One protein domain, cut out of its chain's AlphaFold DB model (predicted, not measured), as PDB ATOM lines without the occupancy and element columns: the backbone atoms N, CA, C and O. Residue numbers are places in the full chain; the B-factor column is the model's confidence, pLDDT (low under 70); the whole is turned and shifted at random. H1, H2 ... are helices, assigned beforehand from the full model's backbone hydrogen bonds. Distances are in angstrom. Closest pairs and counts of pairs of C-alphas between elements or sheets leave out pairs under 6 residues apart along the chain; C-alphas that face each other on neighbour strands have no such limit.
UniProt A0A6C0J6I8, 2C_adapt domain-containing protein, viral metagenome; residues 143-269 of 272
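This is residues 143 to 269 of the 272 residues of the protein "2C_adapt domain-containing protein" of viral metagenome (UniProt A0A6C0J6I8). Three helices, H3, H6 and H7, make a bundle at the core, their centres in a triangle, with H3 and H6 running one way and H7 folding back the opposite way after H6. H1 packs along H6 on one side of this core, while H4 stands steeply on the other side; short H2, H5 and H8 sit round the margins. The 127 printed residues hold eight named helices, H1 to H8 in order along the chain, and no named strand: the class is all helix. The whole is compact, with a radius of gyration of the C-alphas of 13.6 A and spans of 34 by 33 by 26 A.

H1, residues 143 to 156, touches H2, residues 162 to 166, closest at the C-alphas of Leu 147 and His 162, 5.5 A apart. H1 also touches H6, residues 220 to 235, at a shallow tilt of 26 degrees, the same way; the closest C-alphas, of Val 149 and Lys 232, are 5.4 A apart. H3, residues 170 to 187, touches H6 with residues 170 to 177 alone, at a shallow tilt of 26 degrees, the same way, closest at the C-alphas of Glu 170 and Phe 220, 6.3 A. H4, residues 190 to 202, is close to H6 but not clearly touching, at a steep tilt of 62 degrees; the closest C-alphas are those of Gly 200 and Phe 233, 7.4 A. H5, residues 212 to 216, touches H3, closest at the C-alphas of Asn 174 and Thr 216, 6.2 A. H6 and H7, residues 240 to 255, form a helical hairpin, opposite ways at a shallow tilt of 32 degrees, only just short of steep; the closest C-alphas, of Leu 235 and Lys 243, are 6.0 A apart. H7 touches H3 too, closest at the C-alphas of Thr 180 and Gly 253, 5.6 A. H8, residues 259 to 264, touches H7 only at the corner, with the C-alphas of Ser 255 and Lys 262 closest at 4.9 A. Every O i to N i+4 pair is within hydrogen-bond range in H2, H3, H4, H5, H6 and H8, against 5 of 10 in H1 and 11 of 12 in H7.

H1 begins at C-alpha 143 (-45.077, -17.816, -25.472) and is 21.7 A long. H3 is the longest, 25.7 A; H4 measures 18.8 A, H6 22.9 A and H7 22.4 A. H8 ends at C-alpha 264 (-45.270, -7.615, -45.161).

The C-alphas of Asp 202 and Thr 263 are farthest apart, 37.5 A. The printed part has no cut. The link from H4 to H5 is short and the others are tight. No printed residue has a pLDDT under 70.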
ATOM      1  N   GLU A 143     -44.052 -18.583 -24.756       93.62
ATOM      2  CA  GLU A 143     -45.077 -17.816 -25.472       93.62
ATOM      3  C   GLU A 143     -45.180 -16.370 -24.964       93.62
ATOM      4  O   GLU A 143     -45.144 -15.439 -25.768       93.62
ATOM      5  N   HIS A 144     -45.226 -16.161 -23.641       91.50
ATOM      6  CA  HIS A 144     -45.228 -14.815 -23.062       91.50
ATOM      7  C   HIS A 144     -43.919 -14.068 -23.336       91.50
ATOM      8  O   HIS A 144     -43.951 -12.879 -23.644       91.50
ATOM      9  N   LEU A 145     -42.773 -14.754 -23.273       93.75
ATOM     10  CA  LEU A 145     -41.486 -14.146 -23.607       93.75
ATOM     11  C   LEU A 145     -41.448 -13.713 -25.079       93.75
ATOM     12  O   LEU A 145     -41.051 -12.592 -25.376       93.75
ATOM     13  N   ALA A 146     -41.906 -14.565 -25.997       96.50
ATOM     14  CA  ALA A 146     -41.960 -14.248 -27.420       96.50
ATOM     15  C   ALA A 146     -42.889 -13.059 -27.704       96.50
ATOM     16  O   ALA A 146     -42.538 -12.184 -28.495       96.50
ATOM     17  N   LEU A 147     -44.046 -12.995 -27.034       94.62
ATOM     18  CA  LEU A 147     -44.949 -11.850 -27.117       94.62
ATOM     19  C   LEU A 147     -44.254 -10.557 -26.670       94.62
ATOM     20  O   LEU A 147     -44.275  -9.580 -27.418       94.62
ATOM     21  N   ASP A 148     -43.608 -10.564 -25.501       93.38
ATOM     22  CA  ASP A 148     -42.895  -9.397 -24.970       93.38
ATOM     23  C   ASP A 148     -41.816  -8.902 -25.940       93.38
ATOM     24  O   ASP A 148     -41.730  -7.707 -26.220       93.38
ATOM     25  N   VAL A 149     -40.988  -9.815 -26.464       95.69
ATOM     26  CA  VAL A 149     -39.897  -9.465 -27.387       95.69
ATOM     27  C   VAL A 149     -40.451  -8.879 -28.677       95.69
ATOM     28  O   VAL A 149     -39.987  -7.833 -29.128       95.69
ATOM     29  N   PHE A 150     -41.457  -9.513 -29.279       95.75
ATOM     30  CA  PHE A 150     -41.948  -9.058 -30.574       95.75
ATOM     31  C   PHE A 150     -42.801  -7.790 -30.504       95.75
ATOM     32  O   PHE A 150     -42.867  -7.052 -31.486       95.75
ATOM     33  N   GLN A 151     -43.361  -7.453 -29.340       93.62
ATOM     34  CA  GLN A 151     -43.982  -6.145 -29.120       93.62
ATOM     35  C   GLN A 151     -42.982  -4.982 -29.201       93.62
ATOM     36  O   GLN A 151     -43.391  -3.862 -29.513       93.62
ATOM     37  N   LEU A 152     -41.679  -5.215 -29.003       93.50
ATOM     38  CA  LEU A 152     -40.654  -4.169 -29.121       93.50
ATOM     39  C   LEU A 152     -40.502  -3.635 -30.558       93.50
ATOM     40  O   LEU A 152     -40.017  -2.515 -30.745       93.50
ATOM     41  N   PHE A 153     -40.958  -4.385 -31.569       92.06
ATOM     42  CA  PHE A 153     -40.988  -3.943 -32.968       92.06
ATOM     43  C   PHE A 153     -42.101  -2.928 -33.265       92.06
ATOM     44  O   PHE A 153     -42.023  -2.212 -34.265       92.06
ATOM     45  N   ASN A 154     -43.077  -2.754 -32.363       86.88
ATOM     46  CA  ASN A 154     -44.086  -1.696 -32.491       86.88
ATOM     47  C   ASN A 154     -43.451  -0.296 -32.534       86.88
ATOM     48  O   ASN A 154     -44.011   0.610 -33.146       86.88
ATOM     49  N   ASN A 155     -42.254  -0.134 -31.956       83.94
ATOM     50  CA  ASN A 155     -41.477   1.109 -32.017       83.94
ATOM     51  C   ASN A 155     -41.135   1.537 -33.454       83.94
ATOM     52  O   ASN A 155     -40.930   2.721 -33.703       83.94
ATOM     53  N   ILE A 156     -41.097   0.587 -34.392       88.31
ATOM     54  CA  ILE A 156     -40.876   0.826 -35.824       88.31
ATOM     55  C   ILE A 156     -42.103   0.457 -36.670       88.31
ATOM     56  O   ILE A 156     -41.994   0.282 -37.878       88.31
ATOM     57  N   SER A 157     -43.285   0.350 -36.049       89.25
ATOM     58  CA  SER A 157     -44.549  -0.030 -36.704       89.25
ATOM     59  C   SER A 157     -44.521  -1.394 -37.416       89.25
ATOM     60  O   SER A 157     -45.276  -1.620 -38.362       89.25
ATOM     61  N   VAL A 158     -43.674  -2.317 -36.953       90.69
ATOM     62  CA  VAL A 158     -43.587  -3.689 -37.471       90.69
ATOM     63  C   VAL A 158     -44.304  -4.640 -36.517       90.69
ATOM     64  O   VAL A 158     -44.068  -4.626 -35.310       90.69
ATOM     65  N   PHE A 159     -45.167  -5.491 -37.070       91.69
ATOM     66  CA  PHE A 159     -45.901  -6.514 -36.340       91.69
ATOM     67  C   PHE A 159     -45.349  -7.900 -36.674       91.69
ATOM     68  O   PHE A 159     -45.420  -8.359 -37.814       91.69
ATOM     69  N   VAL A 160     -44.852  -8.599 -35.656       90.88
ATOM     70  CA  VAL A 160     -44.422  -9.995 -35.767       90.88
ATOM     71  C   VAL A 160     -45.359 -10.860 -34.931       90.88
ATOM     72  O   VAL A 160     -45.468 -10.685 -33.717       90.88
ATOM     73  N   ASP A 161     -46.042 -11.809 -35.573       92.62
ATOM     74  CA  ASP A 161     -46.876 -12.774 -34.856       92.62
ATOM     75  C   ASP A 161     -45.987 -13.782 -34.117       92.62
ATOM     76  O   ASP A 161     -45.415 -14.694 -34.717       92.62
ATOM     77  N   HIS A 162     -45.891 -13.631 -32.794       94.50
ATOM     78  CA  HIS A 162     -45.116 -14.522 -31.933       94.50
ATOM     79  C   HIS A 162     -45.486 -16.000 -32.094       94.50
ATOM     80  O   HIS A 162     -44.618 -16.860 -31.949       94.50
ATOM     81  N   LYS A 163     -46.730 -16.325 -32.468       95.56
ATOM     82  CA  LYS A 163     -47.149 -17.717 -32.678       95.56
ATOM     83  C   LYS A 163     -46.437 -18.370 -33.853       95.56
ATOM     84  O   LYS A 163     -46.265 -19.586 -33.847       95.56
ATOM     85  N   GLU A 164     -46.010 -17.599 -34.848       95.12
ATOM     86  CA  GLU A 164     -45.238 -18.127 -35.975       95.12
ATOM     87  C   GLU A 164     -43.817 -18.515 -35.546       95.12
ATOM     88  O   GLU A 164     -43.308 -19.547 -35.982       95.12
ATOM     89  N   TYR A 165     -43.214 -17.764 -34.619       96.38
ATOM     90  CA  TYR A 165     -41.934 -18.124 -34.008       96.38
ATOM     91  C   TYR A 165     -42.038 -19.387 -33.142       96.38
ATOM     92  O   TYR A 165     -41.212 -20.291 -33.259       96.38
ATOM     93  N   ILE A 166     -43.079 -19.489 -32.308       96.56
ATOM     94  CA  ILE A 166     -43.285 -20.650 -31.423       96.56
ATOM     95  C   ILE A 166     -43.414 -21.957 -32.220       96.56
ATOM     96  O   ILE A 166     -42.989 -23.011 -31.752       96.56
ATOM     97  N   LYS A 167     -43.954 -21.894 -33.443       96.12
ATOM     98  CA  LYS A 167     -44.113 -23.045 -34.347       96.12
ATOM     99  C   LYS A 167     -42.845 -23.412 -35.130       96.12
ATOM    100  O   LYS A 167     -42.887 -24.371 -35.907       96.12
ATOM    101  N   LEU A 168     -41.747 -22.663 -35.008       96.75
ATOM    102  CA  LEU A 168     -40.506 -23.001 -35.705       96.75
ATOM    103  C   LEU A 168     -39.989 -24.360 -35.225       96.75
ATOM    104  O   LEU A 168     -39.900 -24.625 -34.031       96.75
ATOM    105  N   SER A 169     -39.634 -25.227 -36.174       96.94
ATOM    106  CA  SER A 169     -38.990 -26.501 -35.860       96.94
ATOM    107  C   SER A 169     -37.571 -26.282 -35.344       96.94
ATOM    108  O   SER A 169     -36.951 -25.250 -35.595       96.94
ATOM    109  N   GLU A 170     -37.018 -27.292 -34.678       95.88
ATOM    110  CA  GLU A 170     -35.660 -27.239 -34.133       95.88
ATOM    111  C   GLU A 170     -34.592 -26.898 -35.189       95.88
ATOM    112  O   GLU A 170     -33.745 -26.041 -34.953       95.88
ATOM    113  N   ASP A 171     -34.676 -27.488 -36.389       94.88
ATOM    114  CA  ASP A 171     -33.787 -27.159 -37.517       94.88
ATOM    115  C   ASP A 171     -33.885 -25.679 -37.925       94.88
ATOM    116  O   ASP A 171     -32.870 -25.030 -38.176       94.88
ATOM    117  N   LYS A 172     -35.100 -25.116 -37.934       96.12
ATOM    118  CA  LYS A 172     -35.308 -23.697 -38.242       96.12
ATOM    119  C   LYS A 172     -34.767 -22.790 -37.139       96.12
ATOM    120  O   LYS A 172     -34.241 -21.734 -37.461       96.12
ATOM    121  N   LEU A 173     -34.856 -23.191 -35.870       97.00
ATOM    122  CA  LEU A 173     -34.260 -22.441 -34.757       97.00
ATOM    123  C   LEU A 173     -32.729 -22.449 -34.826       97.00
ATOM    124  O   LEU A 173     -32.116 -21.399 -34.660       97.00
ATOM    125  N   ASN A 174     -32.116 -23.599 -35.128       95.19
ATOM    126  CA  ASN A 174     -30.668 -23.703 -35.334       95.19
ATOM    127  C   ASN A 174     -30.202 -22.769 -36.458       95.19
ATOM    128  O   ASN A 174     -29.246 -22.015 -36.282       95.19
ATOM    129  N   LYS A 175     -30.914 -22.775 -37.591       94.69
ATOM    130  CA  LYS A 175     -30.607 -21.885 -38.714       94.69
ATOM    131  C   LYS A 175     -30.854 -20.418 -38.366       94.69
ATOM    132  O   LYS A 175     -29.997 -19.598 -38.642       94.69
ATOM    133  N   LEU A 176     -31.955 -20.080 -37.695       96.00
ATOM    134  CA  LEU A 176     -32.223 -18.710 -37.249       96.00
ATOM    135  C   LEU A 176     -31.114 -18.175 -36.334       96.00
ATOM    136  O   LEU A 176     -30.677 -17.036 -36.502       96.00
ATOM    137  N   TYR A 177     -30.639 -18.988 -35.388       96.25
ATOM    138  CA  TYR A 177     -29.500 -18.620 -34.552       96.25
ATOM    139  C   TYR A 177     -28.255 -18.348 -35.401       96.25
ATOM    140  O   TYR A 177     -27.643 -17.298 -35.240       96.25
ATOM    141  N   TYR A 178     -27.925 -19.247 -36.332       92.62
ATOM    142  CA  TYR A 178     -26.767 -19.104 -37.218       92.62
ATOM    143  C   TYR A 178     -26.831 -17.838 -38.083       92.62
ATOM    144  O   TYR A 178     -25.891 -17.050 -38.089       92.62
ATOM    145  N   GLU A 179     -27.953 -17.604 -38.765       92.69
ATOM    146  CA  GLU A 179     -28.121 -16.447 -39.652       92.69
ATOM    147  C   GLU A 179     -28.017 -15.136 -38.868       92.69
ATOM    148  O   GLU A 179     -27.313 -14.207 -39.257       92.69
ATOM    149  N   THR A 180     -28.663 -15.068 -37.701       94.69
ATOM    150  CA  THR A 180     -28.607 -13.858 -36.873       94.69
ATOM    151  C   THR A 180     -27.247 -13.670 -36.192       94.69
ATOM    152  O   THR A 180     -26.808 -12.530 -36.041       94.69
ATOM    153  N   PHE A 181     -26.541 -14.754 -35.852       94.25
ATOM    154  CA  PHE A 181     -25.152 -14.729 -35.381       94.25
ATOM    155  C   PHE A 181     -24.211 -14.154 -36.446       94.25
ATOM    156  O   PHE A 181     -23.418 -13.259 -36.144       94.25
ATOM    157  N   GLU A 182     -24.297 -14.652 -37.681       91.44
ATOM    158  CA  GLU A 182     -23.470 -14.193 -38.800       91.44
ATOM    159  C   GLU A 182     -23.764 -12.726 -39.105       91.44
ATOM    160  O   GLU A 182     -22.846 -11.904 -39.132       91.44
ATOM    161  N   PHE A 183     -25.039 -12.350 -39.231       90.25
ATOM    162  CA  PHE A 183     -25.413 -10.960 -39.488       90.25
ATOM    163  C   PHE A 183     -24.942 -10.012 -38.392       90.25
ATOM    164  O   PHE A 183     -24.466  -8.919 -38.704       90.25
ATOM    165  N   PHE A 184     -25.019 -10.427 -37.129       93.44
ATOM    166  CA  PHE A 184     -24.514  -9.641 -36.013       93.44
ATOM    167  C   PHE A 184     -23.008  -9.366 -36.138       93.44
ATOM    168  O   PHE A 184     -22.588  -8.220 -35.981       93.44
ATOM    169  N   HIS A 185     -22.200 -10.374 -36.474       92.06
ATOM    170  CA  HIS A 185     -20.747 -10.209 -36.592       92.06
ATOM    171  C   HIS A 185     -20.308  -9.512 -37.886       92.06
ATOM    172  O   HIS A 185     -19.278  -8.843 -37.891       92.06
ATOM    173  N   GLN A 186     -21.073  -9.645 -38.972       90.94
ATOM    174  CA  GLN A 186     -20.741  -9.035 -40.262       90.94
ATOM    175  C   GLN A 186     -21.145  -7.556 -40.357       90.94
ATOM    176  O   GLN A 186     -20.511  -6.803 -41.095       90.94
ATOM    177  N   ASN A 187     -22.188  -7.130 -39.634       89.12
ATOM    178  CA  ASN A 187     -22.771  -5.791 -39.798       89.12
ATOM    179  C   ASN A 187     -22.487  -4.825 -38.640       89.12
ATOM    180  O   ASN A 187     -22.764  -3.632 -38.768       89.12
ATOM    181  N   LEU A 188     -21.935  -5.302 -37.519       91.94
ATOM    182  CA  LEU A 188     -21.553  -4.443 -36.400       91.94
ATOM    183  C   LEU A 188     -20.029  -4.303 -36.280       91.94
ATOM    184  O   LEU A 188     -19.303  -5.285 -36.422       91.94
ATOM    185  N   PRO A 189     -19.520  -3.101 -35.956       92.75
ATOM    186  CA  PRO A 189     -18.110  -2.911 -35.639       92.75
ATOM    187  C   PRO A 189     -17.659  -3.760 -34.440       92.75
ATOM    188  O   PRO A 189     -18.363  -3.848 -33.433       92.75
ATOM    189  N   GLU A 190     -16.445  -4.311 -34.499       93.75
ATOM    190  CA  GLU A 190     -15.896  -5.201 -33.462       93.75
ATOM    191  C   GLU A 190     -15.896  -4.567 -32.059       93.75
ATOM    192  O   GLU A 190     -16.238  -5.214 -31.070       93.75
ATOM    193  N   ASN A 191     -15.600  -3.267 -31.956       93.19
ATOM    194  CA  ASN A 191     -15.658  -2.545 -30.685       93.19
ATOM    195  C   ASN A 191     -17.079  -2.498 -30.097       93.19
ATOM    196  O   ASN A 191     -17.231  -2.627 -28.885       93.19
ATOM    197  N   LYS A 192     -18.116  -2.350 -30.934       93.56
ATOM    198  CA  LYS A 192     -19.520  -2.384 -30.495       93.56
ATOM    199  C   LYS A 192     -19.921  -3.793 -30.073       93.56
ATOM    200  O   LYS A 192     -20.542  -3.945 -29.026       93.56
ATOM    201  N   ILE A 193     -19.515  -4.809 -30.837       95.00
ATOM    202  CA  ILE A 193     -19.744  -6.222 -30.503       95.00
ATOM    203  C   ILE A 193     -19.193  -6.547 -29.112       95.00
ATOM    204  O   ILE A 193     -19.909  -7.116 -28.289       95.00
ATOM    205  N   ASN A 194     -17.954  -6.143 -28.825       94.50
ATOM    206  CA  ASN A 194     -17.326  -6.397 -27.530       94.50
ATOM    207  C   ASN A 194     -18.098  -5.724 -26.384       94.50
ATOM    208  O   ASN A 194     -18.417  -6.387 -25.401       94.50
ATOM    209  N   THR A 195     -18.504  -4.459 -26.547       94.31
ATOM    210  CA  THR A 195     -19.332  -3.759 -25.549       94.31
ATOM    211  C   THR A 195     -20.683  -4.444 -25.319       94.31
ATOM    212  O   THR A 195     -21.124  -4.574 -24.178       94.31
ATOM    213  N   ILE A 196     -21.351  -4.902 -26.381       95.12
ATOM    214  CA  ILE A 196     -22.632  -5.618 -26.285       95.12
ATOM    215  C   ILE A 196     -22.455  -6.924 -25.498       95.12
ATOM    216  O   ILE A 196     -23.251  -7.205 -24.604       95.12
ATOM    217  N   LYS A 197     -21.403  -7.697 -25.793       94.75
ATOM    218  CA  LYS A 197     -21.107  -8.968 -25.113       94.75
ATOM    219  C   LYS A 197     -20.763  -8.775 -23.635       94.75
ATOM    220  O   LYS A 197     -21.273  -9.515 -22.796       94.75
ATOM    221  N   GLU A 198     -19.956  -7.770 -23.301       93.94
ATOM    222  CA  GLU A 198     -19.629  -7.425 -21.909       93.94
ATOM    223  C   GLU A 198     -20.887  -7.066 -21.107       93.94
ATOM    224  O   GLU A 198     -21.145  -7.654 -20.059       93.94
ATOM    225  N   LEU A 199     -21.739  -6.188 -21.646       93.19
ATOM    226  CA  LEU A 199     -22.999  -5.813 -20.998       93.19
ATOM    227  C   LEU A 199     -24.002  -6.977 -20.919       93.19
ATOM    228  O   LEU A 199     -24.847  -7.006 -20.023       93.19
ATOM    229  N   GLY A 200     -23.939  -7.921 -21.863       92.12
ATOM    230  CA  GLY A 200     -24.713  -9.160 -21.830       92.12
ATOM    231  C   GLY A 200     -24.318 -10.033 -20.642       92.12
ATOM    232  O   GLY A 200     -25.187 -10.457 -19.878       92.12
ATOM    233  N   LYS A 201     -23.011 -10.220 -20.420       92.06
ATOM    234  CA  LYS A 201     -22.471 -10.982 -19.280       92.06
ATOM    235  C   LYS A 201     -22.900 -10.416 -17.937       92.06
ATOM    236  O   LYS A 201     -23.319 -11.188 -17.081       92.06
ATOM    237  N   ASP A 202     -22.895  -9.093 -17.784       90.44
ATOM    238  CA  ASP A 202     -23.372  -8.429 -16.561       90.44
ATOM    239  C   ASP A 202     -24.844  -8.753 -16.245       90.44
ATOM    240  O   ASP A 202     -25.272  -8.697 -15.091       90.44
ATOM    241  N   LYS A 203     -25.630  -9.123 -17.265       87.31
ATOM    242  CA  LYS A 203     -27.030  -9.551 -17.138       87.31
ATOM    243  C   LYS A 203     -27.219 -11.069 -17.209       87.31
ATOM    244  O   LYS A 203     -28.362 -11.518 -17.257       87.31
ATOM    245  N   ASN A 204     -26.138 -11.852 -17.194       90.19
ATOM    246  CA  ASN A 204     -26.140 -13.304 -17.400       90.19
ATOM    247  C   ASN A 204     -26.770 -13.739 -18.739       90.19
ATOM    248  O   ASN A 204     -27.484 -14.740 -18.797       90.19
ATOM    249  N   ILE A 205     -26.517 -12.988 -19.816       90.94
ATOM    250  CA  ILE A 205     -26.966 -13.313 -21.177       90.94
ATOM    251  C   ILE A 205     -25.743 -13.471 -22.087       90.94
ATOM    252  O   ILE A 205     -24.974 -12.533 -22.300       90.94
ATOM    253  N   GLU A 206     -25.582 -14.660 -22.663       91.88
ATOM    254  CA  GLU A 206     -24.482 -14.995 -23.574       91.88
ATOM    255  C   GLU A 206     -24.810 -14.550 -25.010       91.88
ATOM    256  O   GLU A 206     -25.298 -15.330 -25.830       91.88
ATOM    257  N   ILE A 207     -24.558 -13.278 -25.335       93.38
ATOM    258  CA  ILE A 207     -24.866 -12.717 -26.660       93.38
ATOM    259  C   ILE A 207     -23.941 -13.305 -27.728       93.38
ATOM    260  O   ILE A 207     -22.805 -12.860 -27.891       93.38
ATOM    261  N   TYR A 208     -24.444 -14.287 -28.480       92.19
ATOM    262  CA  TYR A 208     -23.723 -14.910 -29.596       92.19
ATOM    263  C   TYR A 208     -22.301 -15.371 -29.213       92.19
ATOM    264  O   TYR A 208     -21.343 -15.193 -29.969       92.19
ATOM    265  N   GLU A 209     -22.140 -15.913 -28.002       85.62
ATOM    266  CA  GLU A 209     -20.850 -16.419 -27.504       85.62
ATOM    267  C   GLU A 209     -20.715 -17.937 -27.636       85.62
ATOM    268  O   GLU A 209     -19.603 -18.454 -27.762       85.62
ATOM    269  N   ILE A 210     -21.839 -18.652 -27.636       86.44
ATOM    270  CA  ILE A 210     -21.840 -20.102 -27.793       86.44
ATOM    271  C   ILE A 210     -21.623 -20.479 -29.256       86.44
ATOM    272  O   ILE A 210     -22.177 -19.868 -30.179       86.44
ATOM    273  N   LYS A 211     -20.828 -21.527 -29.467       84.25
ATOM    274  CA  LYS A 211     -20.615 -22.071 -30.807       84.25
ATOM    275  C   LYS A 211     -21.885 -22.747 -31.322       84.25
ATOM    276  O   LYS A 211     -22.709 -23.221 -30.538       84.25
ATOM    277  N   CYS A 212     -22.025 -22.835 -32.641       78.44
ATOM    278  CA  CYS A 212     -23.205 -23.427 -33.273       78.44
ATOM    279  C   CYS A 212     -23.431 -24.886 -32.850       78.44
ATOM    280  O   CYS A 212     -24.574 -25.302 -32.664       78.44
ATOM    281  N   GLU A 213     -22.359 -25.651 -32.631       85.50
ATOM    282  CA  GLU A 213     -22.447 -27.028 -32.140       85.50
ATOM    283  C   GLU A 213     -23.055 -27.067 -30.731       85.50
ATOM    284  O   GLU A 213     -24.002 -27.809 -30.484       85.50
ATOM    285  N   GLN A 214     -22.593 -26.183 -29.841       87.38
ATOM    286  CA  GLN A 214     -23.091 -26.076 -28.465       87.38
ATOM    287  C   GLN A 214     -24.547 -25.601 -28.411       87.38
ATOM    288  O   GLN A 214     -25.314 -26.042 -27.559       87.38
ATOM    289  N   PHE A 215     -24.951 -24.705 -29.318       91.69
ATOM    290  CA  PHE A 215     -26.355 -24.308 -29.433       91.69
ATOM    291  C   PHE A 215     -27.231 -25.478 -29.881       91.69
ATOM    292  O   PHE A 215     -28.305 -25.695 -29.324       91.69
ATOM    293  N   THR A 216     -26.755 -26.260 -30.852       89.81
ATOM    294  CA  THR A 216     -27.496 -27.393 -31.420       89.81
ATOM    295  C   THR A 216     -27.779 -28.481 -30.379       89.81
ATOM    296  O   THR A 216     -28.802 -29.151 -30.487       89.81
ATOM    297  N   GLU A 217     -26.943 -28.615 -29.349       92.00
ATOM    298  CA  GLU A 217     -27.119 -29.575 -28.247       92.00
ATOM    299  C   GLU A 217     -28.157 -29.153 -27.189       92.00
ATOM    300  O   GLU A 217     -28.560 -29.974 -26.364       92.00
ATOM    301  N   LYS A 218     -28.614 -27.891 -27.185       92.50
ATOM    302  CA  LYS A 218     -29.634 -27.422 -26.233       92.50
ATOM    303  C   LYS A 218     -30.988 -28.094 -26.483       92.50
ATOM    304  O   LYS A 218     -31.346 -28.406 -27.618       92.50
ATOM    305  N   ILE A 219     -31.789 -28.249 -25.427       95.44
ATOM    306  CA  ILE A 219     -33.181 -28.692 -25.575       95.44
ATOM    307  C   ILE A 219     -34.010 -27.635 -26.319       95.44
ATOM    308  O   ILE A 219     -33.682 -26.448 -26.313       95.44
ATOM    309  N   PHE A 220     -35.103 -28.062 -26.951       94.62
ATOM    310  CA  PHE A 220     -35.919 -27.211 -27.822       94.62
ATOM    311  C   PHE A 220     -36.400 -25.909 -27.153       94.62
ATOM    312  O   PHE A 220     -36.222 -24.831 -27.720       94.62
ATOM    313  N   GLU A 221     -36.952 -25.984 -25.939       93.94
ATOM    314  CA  GLU A 221     -37.422 -24.789 -25.216       93.94
ATOM    315  C   GLU A 221     -36.271 -23.843 -24.847       93.94
ATOM    316  O   GLU A 221     -36.402 -22.627 -24.988       93.94
ATOM    317  N   ASP A 222     -35.112 -24.386 -24.460       93.56
ATOM    318  CA  ASP A 222     -33.925 -23.583 -24.153       93.56
ATOM    319  C   ASP A 222     -33.391 -22.876 -25.399       93.56
ATOM    320  O   ASP A 222     -32.932 -21.741 -25.298       93.56
ATOM    321  N   LYS A 223     -33.480 -23.493 -26.585       96.06
ATOM    322  CA  LYS A 223     -33.132 -22.833 -27.855       96.06
ATOM    323  C   LYS A 223     -34.024 -21.627 -28.115       96.06
ATOM    324  O   LYS A 223     -33.519 -20.561 -28.466       96.06
ATOM    325  N   GLN A 224     -35.335 -21.794 -27.928       96.88
ATOM    326  CA  GLN A 224     -36.290 -20.701 -28.098       96.88
ATOM    327  C   GLN A 224     -35.992 -19.571 -27.113       96.88
ATOM    328  O   GLN A 224     -35.816 -18.419 -27.507       96.88
ATOM    329  N   LYS A 225     -35.860 -19.913 -25.829       95.56
ATOM    330  CA  LYS A 225     -35.545 -18.949 -24.776       95.56
ATOM    331  C   LYS A 225     -34.254 -18.187 -25.068       95.56
ATOM    332  O   LYS A 225     -34.245 -16.966 -25.016       95.56
ATOM    333  N   PHE A 226     -33.194 -18.903 -25.431       95.62
ATOM    334  CA  PHE A 226     -31.877 -18.326 -25.675       95.62
ATOM    335  C   PHE A 226     -31.889 -17.303 -26.819       95.62
ATOM    336  O   PHE A 226     -31.351 -16.209 -26.673       95.62
ATOM    337  N   ILE A 227     -32.552 -17.621 -27.937       97.19
ATOM    338  CA  ILE A 227     -32.713 -16.677 -29.054       97.19
ATOM    339  C   ILE A 227     -33.515 -15.444 -28.610       97.19
ATOM    340  O   ILE A 227     -33.128 -14.317 -28.916       97.19
ATOM    341  N   LEU A 228     -34.616 -15.639 -27.877       97.25
ATOM    342  CA  LEU A 228     -35.453 -14.537 -27.393       97.25
ATOM    343  C   LEU A 228     -34.711 -13.628 -26.407       97.25
ATOM    344  O   LEU A 228     -34.849 -12.409 -26.498       97.25
ATOM    345  N   ASP A 229     -33.903 -14.191 -25.507       95.62
ATOM    346  CA  ASP A 229     -33.094 -13.428 -24.552       95.62
ATOM    347  C   ASP A 229     -32.062 -12.549 -25.280       95.62
ATOM    348  O   ASP A 229     -31.913 -11.369 -24.947       95.62
ATOM    349  N   ILE A 230     -31.421 -13.076 -26.332       96.50
ATOM    350  CA  ILE A 230     -30.530 -12.295 -27.204       96.50
ATOM    351  C   ILE A 230     -31.304 -11.170 -27.896       96.50
ATOM    352  O   ILE A 230     -30.902 -10.008 -27.821       96.50
ATOM    353  N   PHE A 231     -32.426 -11.487 -28.548       96.94
ATOM    354  CA  PHE A 231     -33.223 -10.499 -29.279       96.94
ATOM    355  C   PHE A 231     -33.689  -9.370 -28.369       96.94
ATOM    356  O   PHE A 231     -33.523  -8.200 -28.705       96.94
ATOM    357  N   LYS A 232     -34.212  -9.711 -27.189       95.56
ATOM    358  CA  LYS A 232     -34.639  -8.735 -26.190       95.56
ATOM    359  C   LYS A 232     -33.498  -7.808 -25.793       95.56
ATOM    360  O   LYS A 232     -33.663  -6.592 -25.810       95.56
ATOM    361  N   PHE A 233     -32.342  -8.382 -25.463       95.50
ATOM    362  CA  PHE A 233     -31.182  -7.605 -25.045       95.50
ATOM    363  C   PHE A 233     -30.736  -6.614 -26.125       95.50
ATOM    364  O   PHE A 233     -30.465  -5.455 -25.812       95.50
ATOM    365  N   LEU A 234     -30.683  -7.056 -27.384       95.12
ATOM    366  CA  LEU A 234     -30.277  -6.209 -28.502       95.12
ATOM    367  C   LEU A 234     -31.307  -5.104 -28.794       95.12
ATOM    368  O   LEU A 234     -30.927  -3.961 -29.037       95.12
ATOM    369  N   LEU A 235     -32.606  -5.410 -28.727       93.50
ATOM    370  CA  LEU A 235     -33.686  -4.439 -28.960       93.50
ATOM    371  C   LEU A 235     -33.759  -3.356 -27.868       93.50
ATOM    372  O   LEU A 235     -34.132  -2.213 -28.153       93.50
ATOM    373  N   ASP A 236     -33.369  -3.701 -26.638       91.62
ATOM    374  CA  ASP A 236     -33.276  -2.790 -25.491       91.62
ATOM    375  C   ASP A 236     -31.931  -2.039 -25.418       91.62
ATOM    376  O   ASP A 236     -31.706  -1.234 -24.502       91.62
ATOM    377  N   PHE A 237     -31.010  -2.287 -26.355       91.94
ATOM    378  CA  PHE A 237     -29.704  -1.641 -26.362       91.94
ATOM    379  C   PHE A 237     -29.845  -0.134 -26.633       91.94
ATOM    380  O   PHE A 237     -30.590   0.296 -27.512       91.94
ATOM    381  N   LYS A 238     -29.147   0.696 -25.843       87.50
ATOM    382  CA  LYS A 238     -29.353   2.160 -25.814       87.50
ATOM    383  C   LYS A 238     -28.704   2.928 -26.969       87.50
ATOM    384  O   LYS A 238     -28.880   4.136 -27.056       87.50
ATOM    385  N   ASP A 239     -27.911   2.257 -27.790       91.12
ATOM    386  CA  ASP A 239     -27.214   2.871 -28.915       91.12
ATOM    387  C   ASP A 239     -28.095   2.803 -30.169       91.12
ATOM    388  O   ASP A 239     -28.449   1.707 -30.605       91.12
ATOM    389  N   ASP A 240     -28.465   3.961 -30.721       87.00
ATOM    390  CA  ASP A 240     -29.431   4.057 -31.822       87.00
ATOM    391  C   ASP A 240     -28.945   3.375 -33.113       87.00
ATOM    392  O   ASP A 240     -29.748   2.741 -33.799       87.00
ATOM    393  N   ASP A 241     -27.642   3.428 -33.416       87.06
ATOM    394  CA  ASP A 241     -27.072   2.788 -34.610       87.06
ATOM    395  C   ASP A 241     -27.115   1.261 -34.472       87.06
ATOM    396  O   ASP A 241     -27.540   0.543 -35.382       87.06
ATOM    397  N   VAL A 242     -26.723   0.755 -33.297       90.69
ATOM    398  CA  VAL A 242     -26.816  -0.678 -32.974       90.69
ATOM    399  C   VAL A 242     -28.269  -1.132 -32.999       90.69
ATOM    400  O   VAL A 242     -28.571  -2.208 -33.516       90.69
ATOM    401  N   LYS A 243     -29.184  -0.324 -32.466       89.56
ATOM    402  CA  LYS A 243     -30.607  -0.649 -32.399       89.56
ATOM    403  C   LYS A 243     -31.247  -0.700 -33.783       89.56
ATOM    404  O   LYS A 243     -31.985  -1.641 -34.071       89.56
ATOM    405  N   LEU A 244     -30.917   0.247 -34.662       88.50
ATOM    406  CA  LEU A 244     -31.356   0.214 -36.055       88.50
ATOM    407  C   LEU A 244     -30.855  -1.053 -36.755       88.50
ATOM    408  O   LEU A 244     -31.648  -1.776 -37.357       88.50
ATOM    409  N   MET A 245     -29.563  -1.363 -36.622       91.62
ATOM    410  CA  MET A 245     -28.982  -2.574 -37.206       91.62
ATOM    411  C   MET A 245     -29.598  -3.855 -36.626       91.62
ATOM    412  O   MET A 245     -29.849  -4.815 -37.350       91.62
ATOM    413  N   THR A 246     -29.915  -3.854 -35.333       93.25
ATOM    414  CA  THR A 246     -30.593  -4.966 -34.656       93.25
ATOM    415  C   THR A 246     -31.929  -5.296 -35.315       93.25
ATOM    416  O   THR A 246     -32.234  -6.474 -35.507       93.25
ATOM    417  N   TYR A 247     -32.712  -4.286 -35.711       92.81
ATOM    418  CA  TYR A 247     -33.968  -4.531 -36.417       92.81
ATOM    419  C   TYR A 247     -33.744  -5.291 -37.727       92.81
ATOM    420  O   TYR A 247     -34.455  -6.260 -37.990       92.81
ATOM    421  N   TYR A 248     -32.724  -4.915 -38.503       91.75
ATOM    422  CA  TYR A 248     -32.360  -5.608 -39.740       91.75
ATOM    423  C   TYR A 248     -31.864  -7.033 -39.496       91.75
ATOM    424  O   TYR A 248     -32.303  -7.946 -40.191       91.75
ATOM    425  N   ILE A 249     -31.019  -7.246 -38.485       93.81
ATOM    426  CA  ILE A 249     -30.515  -8.579 -38.124       93.81
ATOM    427  C   ILE A 249     -31.680  -9.513 -37.774       93.81
ATOM    428  O   ILE A 249     -31.792 -10.608 -38.330       93.81
ATOM    429  N   ILE A 250     -32.566  -9.080 -36.873       95.25
ATOM    430  CA  ILE A 250     -33.635  -9.940 -36.357       95.25
ATOM    431  C   ILE A 250     -34.728 -10.154 -37.408       95.25
ATOM    432  O   ILE A 250     -35.102 -11.299 -37.665       95.25
ATOM    433  N   LEU A 251     -35.243  -9.091 -38.035       94.19
ATOM    434  CA  LEU A 251     -36.309  -9.220 -39.037       94.19
ATOM    435  C   LEU A 251     -35.810  -9.925 -40.297       94.19
ATOM    436  O   LEU A 251     -36.523 -10.778 -40.826       94.19
ATOM    437  N   GLY A 252     -34.574  -9.645 -40.720       92.00
ATOM    438  CA  GLY A 252     -33.920 -10.345 -41.819       92.00
ATOM    439  C   GLY A 252     -33.832 -11.845 -41.550       92.00
ATOM    440  O   GLY A 252     -34.340 -12.633 -42.346       92.00
ATOM    441  N   GLY A 253     -33.307 -12.249 -40.387       93.25
ATOM    442  CA  GLY A 253     -33.230 -13.657 -39.988       93.25
ATOM    443  C   GLY A 253     -34.601 -14.332 -39.875       93.25
ATOM    444  O   GLY A 253     -34.799 -15.439 -40.377       93.25
ATOM    445  N   LEU A 254     -35.586 -13.662 -39.270       94.25
ATOM    446  CA  LEU A 254     -36.945 -14.201 -39.145       94.25
ATOM    447  C   LEU A 254     -37.634 -14.365 -40.507       94.25
ATOM    448  O   LEU A 254     -38.360 -15.343 -40.707       94.25
ATOM    449  N   SER A 255     -37.393 -13.456 -41.455       92.94
ATOM    450  CA  SER A 255     -38.004 -13.491 -42.791       92.94
ATOM    451  C   SER A 255     -37.663 -14.751 -43.596       92.94
ATOM    452  O   SER A 255     -38.445 -15.165 -44.456       92.94
ATOM    453  N   LEU A 256     -36.534 -15.398 -43.284       90.88
ATOM    454  CA  LEU A 256     -36.100 -16.648 -43.912       90.88
ATOM    455  C   LEU A 256     -36.994 -17.835 -43.528       90.88
ATOM    456  O   LEU A 256     -37.152 -18.777 -44.307       90.88
ATOM    457  N   PHE A 257     -37.598 -17.798 -42.337       92.44
ATOM    458  CA  PHE A 257     -38.350 -18.928 -41.779       92.44
ATOM    459  C   PHE A 257     -39.836 -18.634 -41.565       92.44
ATOM    460  O   PHE A 257     -40.621 -19.583 -41.453       92.44
ATOM    461  N   ILE A 258     -40.214 -17.352 -41.560       92.00
ATOM    462  CA  ILE A 258     -41.583 -16.843 -41.441       92.00
ATOM    463  C   ILE A 258     -41.913 -16.040 -42.718       92.00
ATOM    464  O   ILE A 258     -41.684 -14.829 -42.770       92.00
ATOM    465  N   PRO A 259     -42.488 -16.680 -43.758       88.62
ATOM    466  CA  PRO A 259     -42.718 -16.057 -45.071       88.62
ATOM    467  C   PRO A 259     -43.574 -14.786 -45.044       88.62
ATOM    468  O   PRO A 259     -43.468 -13.931 -45.924       88.62
ATOM    469  N   LYS A 260     -44.434 -14.656 -44.030       89.94
ATOM    470  CA  LYS A 260     -45.281 -13.481 -43.851       89.94
ATOM    471  C   LYS A 260     -44.457 -12.216 -43.599       89.94
ATOM    472  O   LYS A 260     -44.751 -11.195 -44.203       89.94
ATOM    473  N   ILE A 261     -43.375 -12.303 -42.820       89.56
ATOM    474  CA  ILE A 261     -42.473 -11.163 -42.578       89.56
ATOM    475  C   ILE A 261     -41.844 -10.704 -43.895       89.56
ATOM    476  O   ILE A 261     -41.792  -9.509 -44.161       89.56
ATOM    477  N   LYS A 262     -41.456 -11.651 -44.758       87.94
ATOM    478  CA  LYS A 262     -40.915 -11.344 -46.088       87.94
ATOM    479  C   LYS A 262     -41.904 -10.613 -46.993       87.94
ATOM    480  O   LYS A 262     -41.503  -9.757 -47.775       87.94
ATOM    481  N   THR A 263     -43.182 -10.966 -46.895       87.81
ATOM    482  CA  THR A 263     -44.256 -10.330 -47.668       87.81
ATOM    483  C   THR A 263     -44.599  -8.942 -47.129       87.81
ATOM    484  O   THR A 263     -44.719  -8.001 -47.909       87.81
ATOM    485  N   ASP A 264     -44.754  -8.823 -45.811       89.94
ATOM    486  CA  ASP A 264     -45.270  -7.615 -45.161       89.94
ATOM    487  C   ASP A 264     -44.181  -6.538 -44.996       89.94
ATOM    488  O   ASP A 264     -44.483  -5.346 -45.015       89.94
ATOM    489  N   TYR A 265     -42.915  -6.950 -44.871       89.88
ATOM    490  CA  TYR A 265     -41.777  -6.079 -44.557       89.88
ATOM    491  C   TYR A 265     -40.568  -6.339 -45.473       89.88
ATOM    492  O   TYR A 265     -39.475  -6.658 -44.991       89.88
ATOM    493  N   PRO A 266     -40.723  -6.202 -46.804       86.25
ATOM    494  CA  PRO A 266     -39.674  -6.541 -47.766       86.25
ATOM    495  C   PRO A 266     -38.395  -5.709 -47.589       86.25
ATOM    496  O   PRO A 266     -37.313  -6.206 -47.885       86.25
ATOM    497  N   ASP A 267     -38.490  -4.493 -47.044       84.88
ATOM    498  CA  ASP A 267     -37.344  -3.598 -46.811       84.88
ATOM    499  C   ASP A 267     -36.346  -4.136 -45.771       84.88
ATOM    500  O   ASP A 267     -35.187  -3.729 -45.751       84.88
ATOM    501  N   PHE A 268     -36.783  -5.068 -44.919       82.44
ATOM    502  CA  PHE A 268     -35.923  -5.773 -43.965       82.44
ATOM    503  C   PHE A 268     -35.413  -7.113 -44.510       82.44
ATOM    504  O   PHE A 268     -34.622  -7.794 -43.860       82.44
ATOM    505  N   CYS A 269     -35.874  -7.502 -45.701       71.44
ATOM    506  CA  CYS A 269     -35.653  -8.811 -46.292       71.44
ATOM    507  C   CYS A 269     -34.729  -8.674 -47.496       71.44
ATOM    508  O   CYS A 269     -35.169  -8.681 -48.647       71.44
TER     509      CYS A 269